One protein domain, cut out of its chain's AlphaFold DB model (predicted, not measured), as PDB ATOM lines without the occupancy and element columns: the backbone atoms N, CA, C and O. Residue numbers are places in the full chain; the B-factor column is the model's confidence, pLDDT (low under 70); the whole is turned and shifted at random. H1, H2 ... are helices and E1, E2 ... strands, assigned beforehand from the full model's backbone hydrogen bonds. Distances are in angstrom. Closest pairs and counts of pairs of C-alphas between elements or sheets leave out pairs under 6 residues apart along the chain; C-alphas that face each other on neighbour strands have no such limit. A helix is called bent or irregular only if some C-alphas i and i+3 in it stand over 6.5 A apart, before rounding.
ATOM      1  N   GLN A 592     -26.132  31.968   5.818       89.12
ATOM      2  CA  GLN A 592     -27.059  30.841   5.682       89.12
ATOM      3  C   GLN A 592     -28.262  31.182   4.787       89.12
ATOM      4  O   GLN A 592     -29.195  30.399   4.710       89.12
ATOM      5  N   GLY A 593     -28.243  32.337   4.109       91.25
ATOM      6  CA  GLY A 593     -29.290  32.770   3.183       91.25
ATOM      7  C   GLY A 593     -30.053  34.022   3.627       91.25
ATOM      8  O   GLY A 593     -30.032  34.406   4.795       91.25
ATOM      9  N   LEU A 594     -30.702  34.693   2.670       94.69
ATOM     10  CA  LEU A 594     -31.389  35.977   2.860       94.69
ATOM     11  C   LEU A 594     -32.734  35.987   2.128       94.69
ATOM     12  O   LEU A 594     -32.784  35.812   0.912       94.69
ATOM     13  N   TYR A 595     -33.819  36.246   2.859       94.00
ATOM     14  CA  TYR A 595     -35.154  36.420   2.291       94.00
ATOM     15  C   TYR A 595     -35.585  37.886   2.368       94.00
ATOM     16  O   TYR A 595     -35.654  38.459   3.454       94.00
ATOM     17  N   VAL A 596     -35.882  38.494   1.218       94.50
ATOM     18  CA  VAL A 596     -36.425  39.856   1.121       94.50
ATOM     19  C   VAL A 596     -37.829  39.760   0.544       94.50
ATOM     20  O   VAL A 596     -38.008  39.304  -0.586       94.50
ATOM     21  N   THR A 597     -38.834  40.173   1.316       93.94
ATOM     22  CA  THR A 597     -40.232  39.971   0.935       93.94
ATOM     23  C   THR A 597     -41.129  41.155   1.235       93.94
ATOM     24  O   THR A 597     -40.946  41.854   2.229       93.94
ATOM     25  N   THR A 598     -42.133  41.348   0.381       93.50
ATOM     26  CA  THR A 598     -43.265  42.250   0.639       93.50
ATOM     27  C   THR A 598     -44.578  41.482   0.812       93.50
ATOM     28  O   THR A 598     -45.653  42.079   0.751       93.50
ATOM     29  N   HIS A 599     -44.522  40.154   0.985       91.44
ATOM     30  CA  HIS A 599     -45.703  39.369   1.328       91.44
ATOM     31  C   HIS A 599     -46.172  39.712   2.751       91.44
ATOM     32  O   HIS A 599     -45.348  39.776   3.667       91.44
ATOM     33  N   PRO A 600     -47.483  39.916   2.972       90.00
ATOM     34  CA  PRO A 600     -48.004  40.140   4.312       90.00
ATOM     35  C   PRO A 600     -47.811  38.880   5.160       90.00
ATOM     36  O   PRO A 600     -48.216  37.786   4.768       90.00
ATOM     37  N   LYS A 601     -47.215  39.041   6.341       89.38
ATOM     38  CA  LYS A 601     -47.023  37.977   7.328       89.38
ATOM     39  C   LYS A 601     -47.655  38.373   8.653       89.38
ATOM     40  O   LYS A 601     -47.672  39.547   9.019       89.38
ATOM     41  N   ALA A 602     -48.172  37.388   9.382       88.75
ATOM     42  CA  ALA A 602     -48.583  37.608  10.763       88.75
ATOM     43  C   ALA A 602     -47.357  37.978  11.620       88.75
ATOM     44  O   ALA A 602     -46.257  37.493  11.360       88.75
ATOM     45  N   ALA A 603     -47.544  38.790  12.664       85.19
ATOM     46  CA  ALA A 603     -46.448  39.253  13.525       85.19
ATOM     47  C   ALA A 603     -45.691  38.114  14.243       85.19
ATOM     48  O   ALA A 603     -44.551  38.291  14.656       85.19
ATOM     49  N   ASN A 604     -46.321  36.946  14.381       85.38
ATOM     50  CA  ASN A 604     -45.741  35.730  14.951       85.38
ATOM     51  C   ASN A 604     -45.257  34.723  13.887       85.38
ATOM     52  O   ASN A 604     -44.973  33.574  14.227       85.38
ATOM     53  N   SER A 605     -45.215  35.112  12.609       89.12
ATOM     54  CA  SER A 605     -44.646  34.277  11.549       89.12
ATOM     55  C   SER A 605     -43.127  34.154  11.716       89.12
ATOM     56  O   SER A 605     -42.466  35.009  12.306       89.12
ATOM     57  N   GLN A 606     -42.575  33.056  11.209       89.50
ATOM     58  CA  GLN A 606     -41.141  32.796  11.259       89.50
ATOM     59  C   GLN A 606     -40.411  33.723  10.272       89.50
ATOM     60  O   GLN A 606     -40.913  33.929   9.166       89.50
ATOM     61  N   PRO A 607     -39.209  34.236  10.603       89.00
ATOM     62  CA  PRO A 607     -38.470  35.147   9.721       89.00
ATOM     63  C   PRO A 607     -38.220  34.609   8.300       89.00
ATOM     64  O   PRO A 607     -38.199  35.384   7.349       89.00
ATOM     65  N   LEU A 608     -38.063  33.288   8.150       92.62
ATOM     66  CA  LEU A 608     -37.854  32.605   6.867       92.62
ATOM     67  C   LEU A 608     -39.095  31.822   6.397       92.62
ATOM     68  O   LEU A 608     -38.969  30.813   5.710       92.62
ATOM     69  N   ASP A 609     -40.310  32.248   6.755       90.94
ATOM     70  CA  ASP A 609     -41.546  31.674   6.203       90.94
ATOM     71  C   ASP A 609     -41.745  32.102   4.734       90.94
ATOM     72  O   ASP A 609     -42.295  33.164   4.435       90.94
ATOM     73  N   VAL A 610     -41.293  31.258   3.805       93.81
ATOM     74  CA  VAL A 610     -41.271  31.530   2.356       93.81
ATOM     75  C   VAL A 610     -42.460  30.952   1.579       93.81
ATOM     76  O   VAL A 610     -42.429  30.962   0.353       93.81
ATOM     77  N   LYS A 611     -43.511  30.452   2.245       91.81
ATOM     78  CA  LYS A 611     -44.604  29.684   1.606       91.81
ATOM     79  C   LYS A 611     -45.176  30.308   0.327       91.81
ATOM     80  O   LYS A 611     -45.362  29.600  -0.657       91.81
ATOM     81  N   GLU A 612     -45.456  31.607   0.313       93.06
ATOM     82  CA  GLU A 612     -46.052  32.294  -0.841       93.06
ATOM     83  C   GLU A 612     -45.050  32.427  -1.995       93.06
ATOM     84  O   GLU A 612     -45.399  32.171  -3.145       93.06
ATOM     85  N   ALA A 613     -43.794  32.772  -1.696       92.31
ATOM     86  CA  ALA A 613     -42.735  32.850  -2.701       92.31
ATOM     87  C   ALA A 613     -42.407  31.457  -3.269       92.31
ATOM     88  O   ALA A 613     -42.214  31.293  -4.470       92.31
ATOM     89  N   GLN A 614     -42.435  30.427  -2.424       90.81
ATOM     90  CA  GLN A 614     -42.272  29.039  -2.836       90.81
ATOM     91  C   GLN A 614     -43.405  28.582  -3.763       90.81
ATOM     92  O   GLN A 614     -43.144  27.962  -4.787       90.81
ATOM     93  N   GLN A 615     -44.664  28.918  -3.458       91.56
ATOM     94  CA  GLN A 615     -45.795  28.617  -4.344       91.56
ATOM     95  C   GLN A 615     -45.625  29.255  -5.731       91.56
ATOM     96  O   GLN A 615     -45.974  28.634  -6.738       91.56
ATOM     97  N   GLN A 616     -45.058  30.463  -5.809       90.69
ATOM     98  CA  GLN A 616     -44.728  31.101  -7.088       90.69
ATOM     99  C   GLN A 616     -43.618  30.350  -7.838       90.69
ATOM    100  O   GLN A 616     -43.751  30.139  -9.044       90.69
ATOM    101  N   LEU A 617     -42.569  29.895  -7.141       91.62
ATOM    102  CA  LEU A 617     -41.511  29.068  -7.734       91.62
ATOM    103  C   LEU A 617     -42.066  27.749  -8.288       91.62
ATOM    104  O   LEU A 617     -41.807  27.430  -9.445       91.62
ATOM    105  N   VAL A 618     -42.903  27.050  -7.515       91.50
ATOM    106  CA  VAL A 618     -43.567  25.803  -7.938       91.50
ATOM    107  C   VAL A 618     -44.476  26.039  -9.148       91.50
ATOM    108  O   VAL A 618     -44.479  25.253 -10.088       91.50
ATOM    109  N   THR A 619     -45.214  27.153  -9.183       90.88
ATOM    110  CA  THR A 619     -46.048  27.505 -10.347       90.88
ATOM    111  C   THR A 619     -45.194  27.745 -11.599       90.88
ATOM    112  O   THR A 619     -45.565  27.326 -12.696       90.88
ATOM    113  N   GLY A 620     -44.042  28.405 -11.446       90.44
ATOM    114  CA  GLY A 620     -43.074  28.596 -12.527       90.44
ATOM    115  C   GLY A 620     -42.457  27.280 -13.007       90.44
ATOM    116  O   GLY A 620     -42.347  27.069 -14.212       90.44
ATOM    117  N   GLU A 621     -42.128  26.376 -12.084       90.31
ATOM    118  CA  GLU A 621     -41.645  25.026 -12.393       90.31
ATOM    119  C   GLU A 621     -42.667  24.264 -13.249       90.31
ATOM    120  O   GLU A 621     -42.312  23.749 -14.309       90.31
ATOM    121  N   SER A 622     -43.948  24.263 -12.857       90.75
ATOM    122  CA  SER A 622     -45.018  23.598 -13.618       90.75
ATOM    123  C   SER A 622     -45.197  24.168 -15.031       90.75
ATOM    124  O   SER A 622     -45.519  23.429 -15.961       90.75
ATOM    125  N   LEU A 623     -44.979  25.475 -15.226       90.50
ATOM    126  CA  LEU A 623     -44.998  26.084 -16.559       90.50
ATOM    127  C   LEU A 623     -43.843  25.570 -17.427       90.50
ATOM    128  O   LEU A 623     -44.059  25.228 -18.590       90.50
ATOM    129  N   VAL A 624     -42.628  25.528 -16.875       91.06
ATOM    130  CA  VAL A 624     -41.440  25.028 -17.584       91.06
ATOM    131  C   VAL A 624     -41.614  23.553 -17.941       91.06
ATOM    132  O   VAL A 624     -41.346  23.174 -19.079       91.06
ATOM    133  N   GLU A 625     -42.139  22.744 -17.018       91.25
ATOM    134  CA  GLU A 625     -42.462  21.333 -17.244       91.25
ATOM    135  C   GLU A 625     -43.467  21.151 -18.393       91.25
ATOM    136  O   GLU A 625     -43.209  20.396 -19.333       91.25
ATOM    137  N   ALA A 626     -44.581  21.892 -18.371       89.44
ATOM    138  CA  ALA A 626     -45.592  21.827 -19.424       89.44
ATOM    139  C   ALA A 626     -45.024  22.229 -20.797       89.44
ATOM    140  O   ALA A 626     -45.278  21.555 -21.797       89.44
ATOM    141  N   MET A 627     -44.222  23.296 -20.852       88.94
ATOM    142  CA  MET A 627     -43.571  23.737 -22.089       88.94
ATOM    143  C   MET A 627     -42.523  22.734 -22.581       88.94
ATOM    144  O   MET A 627     -42.428  22.514 -23.787       88.94
ATOM    145  N   SER A 628     -41.784  22.091 -21.674       90.00
ATOM    146  CA  SER A 628     -40.824  21.034 -22.005       90.00
ATOM    147  C   SER A 628     -41.503  19.857 -22.701       90.00
ATOM    148  O   SER A 628     -41.062  19.436 -23.769       90.00
ATOM    149  N   GLY A 629     -42.614  19.363 -22.140       88.69
ATOM    150  CA  GLY A 629     -43.356  18.240 -22.716       88.69
ATOM    151  C   GLY A 629     -43.918  18.546 -24.109       88.69
ATOM    152  O   GLY A 629     -43.865  17.699 -25.002       88.69
ATOM    153  N   VAL A 630     -44.402  19.774 -24.330       88.19
ATOM    154  CA  VAL A 630     -44.868  20.216 -25.656       88.19
ATOM    155  C   VAL A 630     -43.706  20.334 -26.647       88.19
ATOM    156  O   VAL A 630     -43.853  19.918 -27.797       88.19
ATOM    157  N   SER A 631     -42.556  20.873 -26.230       87.38
ATOM    158  CA  SER A 631     -41.364  20.936 -27.084       87.38
ATOM    159  C   SER A 631     -40.939  19.540 -27.543       87.38
ATOM    160  O   SER A 631     -40.781  19.321 -28.743       87.38
ATOM    161  N   GLU A 632     -40.852  18.571 -26.626       88.94
ATOM    162  CA  GLU A 632     -40.483  17.183 -26.941       88.94
ATOM    163  C   GLU A 632     -41.475  16.521 -27.911       88.94
ATOM    164  O   GLU A 632     -41.062  15.875 -28.877       88.94
ATOM    165  N   GLN A 633     -42.785  16.738 -27.722       88.75
ATOM    166  CA  GLN A 633     -43.822  16.232 -28.631       88.75
ATOM    167  C   GLN A 633     -43.640  16.738 -30.072       88.75
ATOM    168  O   GLN A 633     -43.945  16.021 -31.027       88.75
ATOM    169  N   HIS A 634     -43.138  17.963 -30.236       83.19
ATOM    170  CA  HIS A 634     -42.876  18.584 -31.533       83.19
ATOM    171  C   HIS A 634     -41.416  18.452 -31.997       83.19
ATOM    172  O   HIS A 634     -41.024  19.143 -32.935       83.19
ATOM    173  N   GLN A 635     -40.631  17.559 -31.379       82.69
ATOM    174  CA  GLN A 635     -39.209  17.338 -31.685       82.69
ATOM    175  C   GLN A 635     -38.336  18.602 -31.536       82.69
ATOM    176  O   GLN A 635     -37.293  18.724 -32.175       82.69
ATOM    177  N   ALA A 636     -38.759  19.547 -30.694       86.00
ATOM    178  CA  ALA A 636     -37.956  20.678 -30.248       86.00
ATOM    179  C   ALA A 636     -37.196  20.334 -28.952       86.00
ATOM    180  O   ALA A 636     -37.419  19.300 -28.325       86.00
ATOM    181  N   GLU A 637     -36.278  21.213 -28.554       87.50
ATOM    182  CA  GLU A 637     -35.415  20.997 -27.387       87.50
ATOM    183  C   GLU A 637     -36.192  20.977 -26.055       87.50
ATOM    184  O   GLU A 637     -37.059  21.823 -25.822       87.50
ATOM    185  N   SER A 638     -35.835  20.041 -25.170       88.69
ATOM    186  CA  SER A 638     -36.391  19.910 -23.816       88.69
ATOM    187  C   SER A 638     -35.934  21.050 -22.892       88.69
ATOM    188  O   SER A 638     -34.829  21.574 -23.028       88.69
ATOM    189  N   LEU A 639     -36.770  21.416 -21.915       89.44
ATOM    190  CA  LEU A 639     -36.463  22.379 -20.846       89.44
ATOM    191  C   LEU A 639     -36.215  21.686 -19.492       89.44
ATOM    192  O   LEU A 639     -36.261  22.337 -18.447       89.44
ATOM    193  N   LYS A 640     -35.948  20.376 -19.495       88.31
ATOM    194  CA  LYS A 640     -35.778  19.566 -18.282       88.31
ATOM    195  C   LYS A 640     -34.711  20.097 -17.314       88.31
ATOM    196  O   LYS A 640     -34.980  20.190 -16.123       88.31
ATOM    197  N   ASP A 641     -33.560  20.545 -17.813       88.50
ATOM    198  CA  ASP A 641     -32.501  21.121 -16.964       88.50
ATOM    199  C   ASP A 641     -32.985  22.373 -16.199       88.50
ATOM    200  O   ASP A 641     -32.633  22.599 -15.037       88.50
ATOM    201  N   ALA A 642     -33.840  23.192 -16.824       89.31
ATOM    202  CA  ALA A 642     -34.437  24.359 -16.175       89.31
ATOM    203  C   ALA A 642     -35.464  23.948 -15.104       89.31
ATOM    204  O   ALA A 642     -35.515  24.566 -14.041       89.31
ATOM    205  N   GLN A 643     -36.240  22.886 -15.349       89.50
ATOM    206  CA  GLN A 643     -37.159  22.315 -14.359       89.50
ATOM    207  C   GLN A 643     -36.399  21.795 -13.126       89.50
ATOM    208  O   GLN A 643     -36.713  22.185 -12.001       89.50
ATOM    209  N   ASP A 644     -35.376  20.960 -13.331       90.81
ATOM    210  CA  ASP A 644     -34.622  20.318 -12.247       90.81
ATOM    211  C   ASP A 644     -33.912  21.355 -11.355       90.81
ATOM    212  O   ASP A 644     -33.921  21.251 -10.126       90.81
ATOM    213  N   THR A 645     -33.356  22.409 -11.959       92.19
ATOM    214  CA  THR A 645     -32.673  23.492 -11.228       92.19
ATOM    215  C   THR A 645     -33.639  24.389 -10.452       92.19
ATOM    216  O   THR A 645     -33.328  24.799  -9.331       92.19
ATOM    217  N   MET A 646     -34.837  24.660 -10.988       91.44
ATOM    218  CA  MET A 646     -35.890  25.378 -10.256       91.44
ATOM    219  C   MET A 646     -36.414  24.581  -9.057       91.44
ATOM    220  O   MET A 646     -36.635  25.161  -7.987       91.44
ATOM    221  N   ARG A 647     -36.563  23.260  -9.203       91.88
ATOM    222  CA  ARG A 647     -36.944  22.373  -8.099       91.88
ATOM    223  C   ARG A 647     -35.881  22.367  -7.000       91.88
ATOM    224  O   ARG A 647     -36.209  22.605  -5.841       91.88
ATOM    225  N   ALA A 648     -34.607  22.205  -7.365       92.06
ATOM    226  CA  ALA A 648     -33.495  22.236  -6.414       92.06
ATOM    227  C   ALA A 648     -33.419  23.565  -5.638       92.06
ATOM    228  O   ALA A 648     -33.236  23.561  -4.422       92.06
ATOM    229  N   PHE A 649     -33.621  24.705  -6.312       93.06
ATOM    230  CA  PHE A 649     -33.669  26.010  -5.647       93.06
ATOM    231  C   PHE A 649     -34.870  26.139  -4.698       93.06
ATOM    232  O   PHE A 649     -34.738  26.684  -3.604       93.06
ATOM    233  N   THR A 650     -36.033  25.611  -5.085       92.19
ATOM    234  CA  THR A 650     -37.227  25.573  -4.228       92.19
ATOM    235  C   THR A 650     -36.963  24.752  -2.961       92.19
ATOM    236  O   THR A 650     -37.237  25.235  -1.860       92.19
ATOM    237  N   ASP A 651     -36.358  23.571  -3.095       92.56
ATOM    238  CA  ASP A 651     -35.966  22.705  -1.975       92.56
ATOM    239  C   ASP A 651     -34.909  23.363  -1.070       92.56
ATOM    240  O   ASP A 651     -34.948  23.211   0.151       92.56
ATOM    241  N   ALA A 652     -33.986  24.143  -1.641       94.25
ATOM    242  CA  ALA A 652     -32.966  24.874  -0.891       94.25
ATOM    243  C   ALA A 652     -33.550  25.921   0.080       94.25
ATOM    244  O   ALA A 652     -32.898  26.285   1.061       94.25
ATOM    245  N   THR A 653     -34.782  26.383  -0.155       93.31
ATOM    246  CA  THR A 653     -35.460  27.384   0.690       93.31
ATOM    247  C   THR A 653     -36.119  26.804   1.952       93.31
ATOM    248  O   THR A 653     -36.747  27.544   2.716       93.31
ATOM    249  N   GLN A 654     -35.986  25.492   2.186       90.75
ATOM    250  CA  GLN A 654     -36.606  24.804   3.316       90.75
ATOM    251  C   GLN A 654     -35.645  23.888   4.076       90.75
ATOM    252  O   GLN A 654     -35.007  23.003   3.509       90.75
ATOM    253  N   ASP A 655     -35.624  24.062   5.390       91.12
ATOM    254  CA  ASP A 655     -34.961  23.215   6.375       91.12
ATOM    255  C   ASP A 655     -35.595  23.467   7.755       91.12
ATOM    256  O   ASP A 655     -36.281  24.466   7.961       91.12
ATOM    257  N   SER A 656     -35.388  22.582   8.726       87.12
ATOM    258  CA  SER A 656     -35.935  22.724  10.079       87.12
ATOM    259  C   SER A 656     -34.821  22.969  11.095       87.12
ATOM    260  O   SER A 656     -34.183  22.025  11.559       87.12
ATOM    261  N   ALA A 657     -34.657  24.216  11.539       85.75
ATOM    262  CA  ALA A 657     -33.743  24.562  12.624       85.75
ATOM    263  C   ALA A 657     -34.444  24.468  13.989       85.75
ATOM    264  O   ALA A 657     -35.481  25.098  14.210       85.75
TER     265      ALA A 657
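Overview. This is residues 592 to 657 of the 1059 residues of the protein "Rhs element Vgr protein" of Burkholderia sp. NFACC33-1 (UniProt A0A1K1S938). This is a long helical hairpin with a loose end: H1 and the shorter H2 lie side by side and run opposite ways, while the strand E1 and the loop of residues 598 to 610 lie at the end of the hairpin away from the turn between the helices. E1 runs crosswise to the long axis there, and the short strand E2 leads on from H2 at that same end. The printed part has 66 residues, with two named helices and two named strands in the order E1, H1, H2, E2; the strands pair with no named strand, and the class is mostly helix. The whole is loose, with a radius of gyration of the C-alphas of 15.3 A, and its outline is a rod that spans 50 by 23 by 16 A.

Along the chain. The printed part begins at Gln 592, whose C-alpha stands at (-27.059, 30.841, 5.682). The strand E1 follows as residues 594 to 597, Leu 594 to Thr 597, and measures 9.9 A from first to last C-alpha. Residues 598 to 610 hold no named element. The helix H1 takes residues 611 to 633, from Lys 611 with its C-alpha at (-44.604, 29.684, 1.606) to Gln 633 with its C-alpha at (-43.822, 16.232, -28.631). It is the longest helix, with 23 residues and 33.1 A from first to last C-alpha, and z falls along it from 1.606 to -28.631. The helix H2 takes residues 640 to 652, Lys 640 to Ala 652, and measures 18.4 A; along it z rises from -18.282 at C-alpha 640 to -0.891 at C-alpha 652. The strand E2, residues 655 to 657, ends at Ala 657, whose C-alpha stands at (-33.743, 24.562, 12.624). Neither helix is bent or irregular.

Arrangement. H1 and H2 form a helical hairpin, two helices that follow each other in the chain, touch and run opposite ways. They touch with 15 pairs of C-alphas within 8 A. The closest C-alphas of the two are those of Glu 621 and Gln 643, 5.6 A apart. Their lines stand at a shallow tilt of 14 degrees, and their centres are 9.9 A apart. In both H1 and H2 every pair of O of residue i and N of residue i+4 is within hydrogen-bond range. E1 and H1 are apart, but only just: their closest C-alphas are 8.4 A apart. E1 and H2 are apart. H2 and E2 meet only through their link. E2 is apart from H1 and from E1, and neither strand pairs with a named strand.

Size, cuts and confidence. The two C-alphas farthest apart are those of Ala 603, in the stretch between E1 and H1, and Gln 635, in the link from H1 to H2; they are 50.8 A apart. The first and last printed C-alphas, those of Gln 592 and Ala 657, are 11.5 A apart. The link from E1 to H1 is long, with 13 residues, and its C-alphas lie 10 to 25 A from the mean of all C-alphas. The link from H1 to H2 is short, with 6 residues, and the link from H2 to E2 is tight, with 2 residues. The printed part has no cut and runs from residue 592 to residue 657 of a full chain of 1059 residues. The mean pLDDT of the printed part is 90.3, and no printed residue is under 70. By element, the mean pLDDT is 94 in E1, 90 in H1, 91 in H2 and 88 in E2.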